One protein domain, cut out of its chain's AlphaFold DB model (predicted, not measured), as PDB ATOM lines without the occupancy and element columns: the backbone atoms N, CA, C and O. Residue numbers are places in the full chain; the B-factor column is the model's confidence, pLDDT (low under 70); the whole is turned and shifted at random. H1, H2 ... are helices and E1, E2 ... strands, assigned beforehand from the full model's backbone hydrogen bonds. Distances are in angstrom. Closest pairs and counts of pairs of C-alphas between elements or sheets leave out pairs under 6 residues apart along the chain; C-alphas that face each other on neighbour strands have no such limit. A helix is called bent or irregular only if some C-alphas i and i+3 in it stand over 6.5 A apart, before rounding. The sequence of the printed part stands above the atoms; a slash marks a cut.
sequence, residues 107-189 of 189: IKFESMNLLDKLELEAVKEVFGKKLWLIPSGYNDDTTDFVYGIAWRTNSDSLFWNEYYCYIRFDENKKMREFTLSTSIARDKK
ATOM      1  N   ILE A 107     117.185-175.420 265.867       91.56
ATOM      2  CA  ILE A 107     116.506-176.596 265.309       91.56
ATOM      3  C   ILE A 107     115.257-176.859 266.128       91.56
ATOM      4  O   ILE A 107     115.307-177.458 267.202       91.56
ATOM      5  N   LYS A 108     114.123-176.364 265.636       92.31
ATOM      6  CA  LYS A 108     112.850-176.427 266.353       92.31
ATOM      7  C   LYS A 108     112.003-177.587 265.862       92.31
ATOM      8  O   LYS A 108     111.852-177.789 264.660       92.31
ATOM      9  N   PHE A 109     111.403-178.296 266.808       92.06
ATOM     10  CA  PHE A 109     110.370-179.277 266.536       92.06
ATOM     11  C   PHE A 109     109.192-179.054 267.478       92.06
ATOM     12  O   PHE A 109     109.341-179.107 268.700       92.06
ATOM     13  N   GLU A 110     108.024-178.763 266.897       90.88
ATOM     14  CA  GLU A 110     106.890-178.187 267.628       90.88
ATOM     15  C   GLU A 110     107.361-176.919 268.384       90.88
ATOM     16  O   GLU A 110     107.980-176.037 267.786       90.88
ATOM     17  N   SER A 111     107.117-176.810 269.691       92.31
ATOM     18  CA  SER A 111     107.574-175.684 270.519       92.31
ATOM     19  C   SER A 111     108.948-175.891 271.174       92.31
ATOM     20  O   SER A 111     109.370-175.046 271.962       92.31
ATOM     21  N   MET A 112     109.638-177.003 270.900       94.19
ATOM     22  CA  MET A 112     110.914-177.358 271.531       94.19
ATOM     23  C   MET A 112     112.097-177.043 270.614       94.19
ATOM     24  O   MET A 112     112.065-177.370 269.431       94.19
ATOM     25  N   ASN A 113     113.173-176.471 271.164       94.94
ATOM     26  CA  ASN A 113     114.472-176.456 270.492       94.94
ATOM     27  C   ASN A 113     115.212-177.763 270.803       94.94
ATOM     28  O   ASN A 113     115.475-178.078 271.963       94.94
ATOM     29  N   LEU A 114     115.542-178.528 269.770       95.38
ATOM     30  CA  LEU A 114     116.172-179.838 269.896       95.38
ATOM     31  C   LEU A 114     117.625-179.769 270.395       95.38
ATOM     32  O   LEU A 114     118.148-180.765 270.895       95.38
ATOM     33  N   LEU A 115     118.281-178.607 270.290       95.44
ATOM     34  CA  LEU A 115     119.652-178.405 270.779       95.44
ATOM     35  C   LEU A 115     119.719-178.046 272.276       95.44
ATOM     36  O   LEU A 115     120.799-178.103 272.890       95.44
ATOM     37  N   ASP A 116     118.575-177.724 272.885       94.94
ATOM     38  CA  ASP A 116     118.460-177.504 274.322       94.94
ATOM     39  C   ASP A 116     118.554-178.817 275.110       94.94
ATOM     40  O   ASP A 116     118.819-179.900 274.590       94.94
ATOM     41  N   LYS A 117     118.466-178.710 276.437       95.19
ATOM     42  CA  LYS A 117     118.466-179.888 277.301       95.19
ATOM     43  C   LYS A 117     117.092-180.563 277.242       95.19
ATOM     44  O   LYS A 117     116.089-179.955 277.605       95.19
ATOM     45  N   LEU A 118     117.061-181.825 276.831       94.56
ATOM     46  CA  LEU A 118     115.852-182.616 276.605       94.56
ATOM     47  C   LEU A 118     115.352-183.253 277.908       94.56
ATOM     48  O   LEU A 118     115.368-184.474 278.104       94.56
ATOM     49  N   GLU A 119     114.943-182.397 278.841       94.44
ATOM     50  CA  GLU A 119     114.367-182.818 280.114       94.44
ATOM     51  C   GLU A 119     113.053-183.578 279.902       94.44
ATOM     52  O   GLU A 119     112.164-183.110 279.193       94.44
ATOM     53  N   LEU A 120     112.910-184.740 280.550       93.19
ATOM     54  CA  LEU A 120     111.767-185.640 280.350       93.19
ATOM     55  C   LEU A 120     110.418-184.934 280.524       93.19
ATOM     56  O   LEU A 120     109.503-185.163 279.740       93.19
ATOM     57  N   GLU A 121     110.286-184.083 281.539       94.44
ATOM     58  CA  GLU A 121     109.029-183.380 281.806       94.44
ATOM     59  C   GLU A 121     108.697-182.362 280.705       94.44
ATOM     60  O   GLU A 121     107.552-182.313 280.266       94.44
ATOM     61  N   ALA A 122     109.694-181.656 280.161       95.12
ATOM     62  CA  ALA A 122     109.497-180.763 279.015       95.12
ATOM     63  C   ALA A 122     109.138-181.547 277.739       95.12
ATOM     64  O   ALA A 122     108.255-181.154 276.979       95.12
ATOM     65  N   VAL A 123     109.778-182.699 277.510       95.56
ATOM     66  CA  VAL A 123     109.466-183.586 276.373       95.56
ATOM     67  C   VAL A 123     108.040-184.134 276.484       95.56
ATOM     68  O   VAL A 123     107.294-184.129 275.503       95.56
ATOM     69  N   LYS A 124     107.616-184.556 277.680       95.38
ATOM     70  CA  LYS A 124     106.234-184.984 277.942       95.38
ATOM     71  C   LYS A 124     105.230-183.852 277.755       95.38
ATOM     72  O   LYS A 124     104.149-184.115 277.238       95.38
ATOM     73  N   GLU A 125     105.565-182.634 278.165       96.12
ATOM     74  CA  GLU A 125     104.697-181.464 277.993       96.12
ATOM     75  C   GLU A 125     104.425-181.185 276.509       96.12
ATOM     76  O   GLU A 125     103.274-180.993 276.120       96.12
ATOM     77  N   VAL A 126     105.462-181.253 275.667       96.06
ATOM     78  CA  VAL A 126     105.347-180.978 274.225       96.06
ATOM     79  C   VAL A 126     104.669-182.121 273.464       96.06
ATOM     80  O   VAL A 126     103.774-181.888 272.649       96.06
ATOM     81  N   PHE A 127     105.072-183.373 273.710       95.38
ATOM     82  CA  PHE A 127     104.631-184.503 272.881       95.38
ATOM     83  C   PHE A 127     103.488-185.318 273.495       95.38
ATOM     84  O   PHE A 127     102.710-185.932 272.758       95.38
ATOM     85  N   GLY A 128     103.339-185.316 274.820       94.06
ATOM     86  CA  GLY A 128     102.255-185.989 275.535       94.06
ATOM     87  C   GLY A 128     102.029-187.425 275.060       94.06
ATOM     88  O   GLY A 128     102.930-188.257 275.082       94.06
ATOM     89  N   LYS A 129     100.814-187.711 274.578       92.62
ATOM     90  CA  LYS A 129     100.413-189.045 274.094       92.62
ATOM     91  C   LYS A 129     101.132-189.503 272.816       92.62
ATOM     92  O   LYS A 129     101.035-190.678 272.483       92.62
ATOM     93  N   LYS A 130     101.810-188.602 272.094       94.62
ATOM     94  CA  LYS A 130     102.618-188.951 270.911       94.62
ATOM     95  C   LYS A 130     103.934-189.625 271.315       94.62
ATOM     96  O   LYS A 130     104.537-190.310 270.494       94.62
ATOM     97  N   LEU A 131     104.392-189.426 272.554       94.56
ATOM     98  CA  LEU A 131     105.600-190.047 273.087       94.56
ATOM     99  C   LEU A 131     105.317-191.528 273.374       94.56
ATOM    100  O   LEU A 131     104.571-191.860 274.293       94.56
ATOM    101  N   TRP A 132     105.887-192.416 272.563       92.44
ATOM    102  CA  TRP A 132     105.643-193.863 272.633       92.44
ATOM    103  C   TRP A 132     106.852-194.649 273.147       92.44
ATOM    104  O   TRP A 132     106.693-195.792 273.573       92.44
ATOM    105  N   LEU A 133     108.041-194.041 273.129       91.62
ATOM    106  CA  LEU A 133     109.255-194.593 273.720       91.62
ATOM    107  C   LEU A 133     109.885-193.545 274.634       91.62
ATOM    108  O   LEU A 133     110.180-192.424 274.215       91.62
ATOM    109  N   ILE A 134     110.061-193.930 275.893       90.50
ATOM    110  CA  ILE A 134     110.730-193.165 276.943       90.50
ATOM    111  C   ILE A 134     111.868-194.059 277.431       90.50
ATOM    112  O   ILE A 134     111.610-195.244 277.660       90.50
ATOM    113  N   PRO A 135     113.094-193.542 277.605       85.00
ATOM    114  CA  PRO A 135     114.187-194.371 278.085       85.00
ATOM    115  C   PRO A 135     113.839-194.912 279.476       85.00
ATOM    116  O   PRO A 135     113.511-194.149 280.391       85.00
ATOM    117  N   SER A 136     113.872-196.238 279.636       69.88
ATOM    118  CA  SER A 136     113.766-196.880 280.946       69.88
ATOM    119  C   SER A 136     114.999-196.488 281.755       69.88
ATOM    120  O   SER A 136     116.115-196.662 281.279       69.88
ATOM    121  N   GLY A 137     114.807-195.892 282.932       61.53
ATOM    122  CA  GLY A 137     115.899-195.278 283.693       61.53
ATOM    123  C   GLY A 137     117.106-196.199 283.931       61.53
ATOM    124  O   GLY A 137     116.911-197.392 284.121       61.53
ATOM    125  N   TYR A 138     118.301-195.588 283.924       52.50
ATOM    126  CA  TYR A 138     119.650-195.905 284.465       52.50
ATOM    127  C   TYR A 138     120.049-197.310 284.991       52.50
ATOM    128  O   TYR A 138     121.076-197.416 285.654       52.50
ATOM    129  N   ASN A 139     119.310-198.385 284.731       49.00
ATOM    130  CA  ASN A 139     119.579-199.713 285.297       49.00
ATOM    131  C   ASN A 139     120.100-200.740 284.282       49.00
ATOM    132  O   ASN A 139     120.110-201.926 284.589       49.00
ATOM    133  N   ASP A 140     120.567-200.308 283.115       45.66
ATOM    134  CA  ASP A 140     121.315-201.175 282.205       45.66
ATOM    135  C   ASP A 140     122.449-200.368 281.573       45.66
ATOM    136  O   ASP A 140     122.266-199.176 281.312       45.66
ATOM    137  N   ASP A 141     123.593-201.022 281.350       49.84
ATOM    138  CA  ASP A 141     124.862-200.558 280.743       49.84
ATOM    139  C   ASP A 141     124.704-200.037 279.289       49.84
ATOM    140  O   ASP A 141     125.534-200.254 278.407       49.84
ATOM    141  N   THR A 142     123.595-199.368 278.995       53.38
ATOM    142  CA  THR A 142     123.179-198.935 277.667       53.38
ATOM    143  C   THR A 142     123.344-197.427 277.535       53.38
ATOM    144  O   THR A 142     122.728-196.633 278.240       53.38
ATOM    145  N   THR A 143     124.192-197.035 276.590       56.41
ATOM    146  CA  THR A 143     124.509-195.654 276.191       56.41
ATOM    147  C   THR A 143     123.435-194.994 275.318       56.41
ATOM    148  O   THR A 143     123.651-193.900 274.798       56.41
ATOM    149  N   ASP A 144     122.281-195.638 275.137       65.50
ATOM    150  CA  ASP A 144     121.279-195.261 274.139       65.50
ATOM    151  C   ASP A 144     120.041-194.648 274.804       65.50
ATOM    152  O   ASP A 144     118.992-195.282 274.945       65.50
ATOM    153  N   PHE A 145     120.138-193.377 275.205       89.50
ATOM    154  CA  PHE A 145     118.959-192.630 275.635       89.50
ATOM    155  C   PHE A 145     118.174-192.149 274.413       89.50
ATOM    156  O   PHE A 145     118.681-191.375 273.599       89.50
ATOM    157  N   VAL A 146     116.928-192.607 274.272       93.38
ATOM    158  CA  VAL A 146     116.097-192.303 273.102       93.38
ATOM    159  C   VAL A 146     114.668-191.936 273.482       93.38
ATOM    160  O   VAL A 146     113.996-192.656 274.223       93.38
ATOM    161  N   TYR A 147     114.179-190.829 272.925       95.56
ATOM    162  CA  TYR A 147     112.752-190.526 272.864       95.56
ATOM    163  C   TYR A 147     112.202-190.947 271.508       95.56
ATOM    164  O   TYR A 147     112.727-190.539 270.473       95.56
ATOM    165  N   GLY A 148     111.131-191.736 271.511       95.50
ATOM    166  CA  GLY A 148     110.370-192.055 270.306       95.50
ATOM    167  C   GLY A 148     109.039-191.323 270.317       95.50
ATOM    168  O   GLY A 148     108.235-191.503 271.235       95.50
ATOM    169  N   ILE A 149     108.789-190.532 269.279       95.75
ATOM    170  CA  ILE A 149     107.535-189.806 269.070       95.75
ATOM    171  C   ILE A 149     106.855-190.352 267.818       95.75
ATOM    172  O   ILE A 149     107.521-190.664 266.831       95.75
ATOM    173  N   ALA A 150     105.536-190.519 267.851       93.25
ATOM    174  CA  ALA A 150     104.793-190.971 266.691       93.25
ATOM    175  C   ALA A 150     103.424-190.300 266.563       93.25
ATOM    176  O   ALA A 150     102.663-190.184 267.525       93.25
ATOM    177  N   TRP A 151     103.098-189.922 265.331       90.75
ATOM    178  CA  TRP A 151     101.772-189.499 264.906       90.75
ATOM    179  C   TRP A 151     101.180-190.659 264.123       90.75
ATOM    180  O   TRP A 151     101.416-190.797 262.923       90.75
ATOM    181  N   ARG A 152     100.478-191.536 264.839       83.12
ATOM    182  CA  ARG A 152      99.824-192.718 264.270       83.12
ATOM    183  C   ARG A 152      98.322-192.524 264.265       83.12
ATOM    184  O   ARG A 152      97.775-191.769 265.071       83.12
ATOM    185  N   THR A 153      97.659-193.265 263.392       72.00
ATOM    186  CA  THR A 153      96.217-193.487 263.518       72.00
ATOM    187  C   THR A 153      95.984-194.864 264.130       72.00
ATOM    188  O   THR A 153      96.896-195.680 264.172       72.00
ATOM    189  N   ASN A 154      94.778-195.161 264.623       67.62
ATOM    190  CA  ASN A 154      94.467-196.482 265.203       67.62
ATOM    191  C   ASN A 154      94.422-197.618 264.155       67.62
ATOM    192  O   ASN A 154      93.894-198.693 264.431       67.62
ATOM    193  N   SER A 155      94.895-197.364 262.938       61.84
ATOM    194  CA  SER A 155      94.906-198.303 261.834       61.84
ATOM    195  C   SER A 155      96.202-198.136 261.061       61.84
ATOM    196  O   SER A 155      96.423-197.092 260.449       61.84
ATOM    197  N   ASP A 156      96.999-199.196 261.014       62.28
ATOM    198  CA  ASP A 156      98.255-199.195 260.276       62.28
ATOM    199  C   ASP A 156      97.979-198.973 258.781       62.28
ATOM    200  O   ASP A 156      97.354-199.804 258.114       62.28
ATOM    201  N   SER A 157      98.446-197.842 258.246       61.91
ATOM    202  CA  SER A 157      98.523-197.545 256.802       61.91
ATOM    203  C   SER A 157      97.213-197.609 255.992       61.91
ATOM    204  O   SER A 157      97.268-197.584 254.763       61.91
ATOM    205  N   LEU A 158      96.038-197.698 256.631       60.16
ATOM    206  CA  LEU A 158      94.782-197.973 255.914       60.16
ATOM    207  C   LEU A 158      94.205-196.732 255.220       60.16
ATOM    208  O   LEU A 158      93.516-196.879 254.218       60.16
ATOM    209  N   PHE A 159      94.504-195.528 255.720       63.97
ATOM    210  CA  PHE A 159      94.002-194.263 255.156       63.97
ATOM    211  C   PHE A 159      94.934-193.059 255.351       63.97
ATOM    212  O   PHE A 159      94.770-192.049 254.672       63.97
ATOM    213  N   TRP A 160      95.888-193.137 256.282       67.31
ATOM    214  CA  TRP A 160      96.643-191.979 256.754       67.31
ATOM    215  C   TRP A 160      98.133-192.264 256.812       67.31
ATOM    216  O   TRP A 160      98.545-193.375 257.147       67.31
ATOM    217  N   ASN A 161      98.923-191.238 256.507       79.56
ATOM    218  CA  ASN A 161     100.357-191.286 256.722       79.56
ATOM    219  C   ASN A 161     100.644-191.312 258.218       79.56
ATOM    220  O   ASN A 161      99.989-190.629 259.009       79.56
ATOM    221  N   GLU A 162     101.665-192.066 258.579       86.75
ATOM    222  CA  GLU A 162     102.190-192.086 259.932       86.75
ATOM    223  C   GLU A 162     103.540-191.395 259.946       86.75
ATOM    224  O   GLU A 162     104.289-191.458 258.970       86.75
ATOM    225  N   TYR A 163     103.856-190.742 261.055       90.38
ATOM    226  CA  TYR A 163     105.143-190.085 261.243       90.38
ATOM    227  C   TYR A 163     105.803-190.637 262.489       90.38
ATOM    228  O   TYR A 163     105.155-190.791 263.526       90.38
ATOM    229  N   TYR A 164     107.092-190.919 262.375       92.56
ATOM    230  CA  TYR A 164     107.919-191.495 263.416       92.56
ATOM    231  C   TYR A 164     109.143-190.619 263.586       92.56
ATOM    232  O   TYR A 164     109.821-190.285 262.619       92.56
ATOM    233  N   CYS A 165     109.425-190.255 264.824       94.62
ATOM    234  CA  CYS A 165     110.578-189.465 265.182       94.62
ATOM    235  C   CYS A 165     111.345-190.151 266.308       94.62
ATOM    236  O   CYS A 165     110.741-190.693 267.237       94.62
ATOM    237  N   TYR A 166     112.668-190.108 266.213       94.94
ATOM    238  CA  TYR A 166     113.586-190.563 267.241       94.94
ATOM    239  C   TYR A 166     114.562-189.442 267.562       94.94
ATOM    240  O   TYR A 166     115.205-188.902 266.663       94.94
ATOM    241  N   ILE A 167     114.675-189.118 268.845       95.69
ATOM    242  CA  ILE A 167     115.657-188.173 269.370       95.69
ATOM    243  C   ILE A 167     116.592-188.973 270.268       95.69
ATOM    244  O   ILE A 167     116.174-189.410 271.345       95.69
ATOM    245  N   ARG A 168     117.829-189.195 269.823       94.62
ATOM    246  CA  ARG A 168     118.873-189.846 270.628       94.62
ATOM    247  C   ARG A 168     119.684-188.780 271.347       94.62
ATOM    248  O   ARG A 168     120.021-187.752 270.756       94.62
ATOM    249  N   PHE A 169     119.995-189.007 272.615       94.00
ATOM    250  CA  PHE A 169     120.655-188.021 273.464       94.00
ATOM    251  C   PHE A 169     121.679-188.650 274.413       94.00
ATOM    252  O   PHE A 169     121.695-189.859 274.619       94.00
ATOM    253  N   ASP A 170     122.573-187.823 274.949       91.88
ATOM    254  CA  ASP A 170     123.622-188.233 275.885       91.88
ATOM    255  C   ASP A 170     123.159-188.214 277.356       91.88
ATOM    256  O   ASP A 170     122.054-187.793 277.697       91.88
ATOM    257  N   GLU A 171     124.041-188.614 278.268       88.50
ATOM    258  CA  GLU A 171     123.809-188.553 279.720       88.50
ATOM    259  C   GLU A 171     123.506-187.137 280.253       88.50
ATOM    260  O   GLU A 171     122.840-186.974 281.278       88.50
ATOM    261  N   ASN A 172     123.935-186.097 279.532       91.50
ATOM    262  CA  ASN A 172     123.661-184.696 279.847       91.50
ATOM    263  C   ASN A 172     122.316-184.219 279.281       91.50
ATOM    264  O   ASN A 172     121.965-183.041 279.434       91.50
ATOM    265  N   LYS A 173     121.535-185.128 278.680       93.00
ATOM    266  CA  LYS A 173     120.254-184.868 278.013       93.00
ATOM    267  C   LYS A 173     120.399-183.928 276.822       93.00
ATOM    268  O   LYS A 173     119.500-183.136 276.542       93.00
ATOM    269  N   LYS A 174     121.538-183.970 276.137       94.44
ATOM    270  CA  LYS A 174     121.777-183.230 274.899       94.44
ATOM    271  C   LYS A 174     121.605-184.159 273.716       94.44
ATOM    272  O   LYS A 174     122.144-185.260 273.706       94.44
ATOM    273  N   MET A 175     120.854-183.702 272.715       95.44
ATOM    274  CA  MET A 175     120.691-184.443 271.470       95.44
ATOM    275  C   MET A 175     122.055-184.759 270.851       95.44
ATOM    276  O   MET A 175     122.955-183.910 270.871       95.44
ATOM    277  N   ARG A 176     122.157-185.973 270.313       95.00
ATOM    278  CA  ARG A 176     123.269-186.490 269.511       95.00
ATOM    279  C   ARG A 176     122.816-186.783 268.090       95.00
ATOM    280  O   ARG A 176     123.510-186.418 267.155       95.00
ATOM    281  N   GLU A 177     121.630-187.365 267.941       94.94
ATOM    282  CA  GLU A 177     121.065-187.705 266.637       94.94
ATOM    283  C   GLU A 177     119.561-187.450 266.619       94.94
ATOM    284  O   GLU A 177     118.872-187.554 267.644       94.94
ATOM    285  N   PHE A 178     119.048-187.159 265.430       95.62
ATOM    286  CA  PHE A 178     117.628-186.970 265.181       95.62
ATOM    287  C   PHE A 178     117.228-187.655 263.886       95.62
ATOM    288  O   PHE A 178     117.860-187.459 262.852       95.62
ATOM    289  N   THR A 179     116.122-188.388 263.922       95.06
ATOM    290  CA  THR A 179     115.518-188.944 262.714       95.06
ATOM    291  C   THR A 179     114.030-188.666 262.718       95.06
ATOM    292  O   THR A 179     113.355-188.930 263.710       95.06
ATOM    293  N   LEU A 180     113.505-188.188 261.594       93.75
ATOM    294  CA  LEU A 180     112.076-188.102 261.307       93.75
ATOM    295  C   LEU A 180     111.808-188.868 260.021       93.75
ATOM    296  O   LEU A 180     112.386-188.546 258.992       93.75
ATOM    297  N   SER A 181     110.897-189.828 260.047       91.88
ATOM    298  CA  SER A 181     110.451-190.528 258.851       91.88
ATOM    299  C   SER A 181     108.940-190.649 258.803       91.88
ATOM    300  O   SER A 181     108.254-190.627 259.827       91.88
ATOM    301  N   THR A 182     108.406-190.782 257.595       88.81
ATOM    302  CA  THR A 182     106.995-191.101 257.389       88.81
ATOM    303  C   THR A 182     106.826-192.513 256.853       88.81
ATOM    304  O   THR A 182     107.707-193.047 256.191       88.81
ATOM    305  N   SER A 183     105.681-193.123 257.137       82.19
ATOM    306  CA  SER A 183     105.149-194.236 256.362       82.19
ATOM    307  C   SER A 183     103.943-193.716 255.590       82.19
ATOM    308  O   SER A 183     102.963-193.275 256.195       82.19
ATOM    309  N   ILE A 184     104.022-193.726 254.258       77.31
ATOM    310  CA  ILE A 184     102.934-193.242 253.403       77.31
ATOM    311  C   ILE A 184     101.848-194.310 253.297       77.31
ATOM    312  O   ILE A 184     102.151-195.469 252.998       77.31
ATOM    313  N   ALA A 185     100.589-193.909 253.501       71.56
ATOM    314  CA  ALA A 185      99.435-194.771 253.267       71.56
ATOM    315  C   ALA A 185      99.439-195.266 251.818       71.56
ATOM    316  O   ALA A 185      99.598-194.490 250.873       71.56
ATOM    317  N   ARG A 186      99.282-196.576 251.636       66.38
ATOM    318  CA  ARG A 186      99.315-197.198 250.312       66.38
ATOM    319  C   ARG A 186      97.922-197.689 249.977       66.38
ATOM    320  O   ARG A 186      97.348-198.461 250.742       66.38
ATOM    321  N   ASP A 187      97.425-197.322 248.801       50.41
ATOM    322  CA  ASP A 187      96.312-198.054 248.207       50.41
ATOM    323  C   ASP A 187      96.722-199.533 248.091       50.41
ATOM    324  O   ASP A 187      97.834-199.847 247.643       50.41
ATOM    325  N   LYS A 188      95.850-200.455 248.524       47.59
ATOM    326  CA  LYS A 188      96.059-201.884 248.252       47.59
ATOM    327  C   LYS A 188      96.179-202.061 246.735       47.59
ATOM    328  O   LYS A 188      95.309-201.599 246.001       47.59
ATOM    329  N   LYS A 189      97.272-202.700 246.308       44.22
ATOM    330  CA  LYS A 189      97.462-203.159 244.928       44.22
ATOM    331  C   LYS A 189      96.325-204.073 244.490       44.22
ATOM    332  O   LYS A 189      95.875-204.876 245.341       44.22
TER     333      LYS A 189
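What this domain is: This is residues 107 to 189 of the 189 residues of an uncharacterized protein of Lachnospiraceae oral taxon 107 str. F0167 (UniProt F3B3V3). A twisted ribbon of four antiparallel strands makes the body, with one short helix, H1, packed at its E1 and E2 side; the unnamed opening stretch, residues 107 to 119, lies beyond the sheet on the side where H1 is. The end of the printed part, residues 184 to 189, runs on past E4 and adds to the length. The printed part has 83 residues, with named elements in the order H1, E1, E2, E3, E4; the sheet runs E1, E2, E3, E4, all antiparallel. The class is mixed, helices and strands, though under half of the residues are in named elements. The whole is elongated, spanning 47 by 29 by 20 A, and only just loose, close to compact, with a radius of gyration of the C-alphas of 14.4 A.

Where its parts are: E4, the longest strand, holds residues 175 to 183 and measures 23.8 A from C-alpha 175 at (120.691, -184.443, 271.470) to C-alpha 183 at (105.149, -194.236, 256.362). E3, residues 162 to 169, measures 23.3 A, and E2, residues 145 to 151, measures 20.5 A. E1 is short, residues 131 to 133, 5.9 A. H1, residues 120 to 130, begins with C-alpha 120 at (111.767, -185.640, 280.350) and measures 13.6 A; it is irregular, with C-alphas 126 and 129 9.5 A apart. Residues 108 to 109 pair with residues 112 to 113, antiparallel, a pairing too short to be named.

How they stand to each other: The strands form a meander, each the antiparallel neighbour of the one before. The inner strands E2 and E3 are a hairpin at 164 degrees, with N 149 and O 165 2.8 A apart, within hydrogen-bond range. E3 and the edge strand E4 are a hairpin at 169 degrees, with N 164 and O 181 at 2.8 A. E1, the other edge strand, forms a hairpin with E2 at 133 degrees, with N 132 and O 148 at 2.8 A. E1 and E4 are apart. From edge to edge the strands' lines turn by 74 degrees. H1 is on the sheet, at a height over the sheet of 5.7 A. It lies beside the strands, over none of them, but only just: 2 of its C-alphas fall on E1. The closest C-alphas of H1 and E2 are those of Lys 130 and Ala 150, 5.2 A apart. In H1, 5 of 7 O i to N i+4 pairs are within hydrogen-bond range.

The domain as a whole: The two C-alphas farthest apart, those of Asn 172 and Lys 189, the chain's last residue, are 47.4 A apart. The printed part has no cut. The link from E1 to E2 is long, with 11 residues. Mean pLDDT of the printed part is 83.7; residues 136 to 144, 154 to 160 and 186 to 189 are under 70.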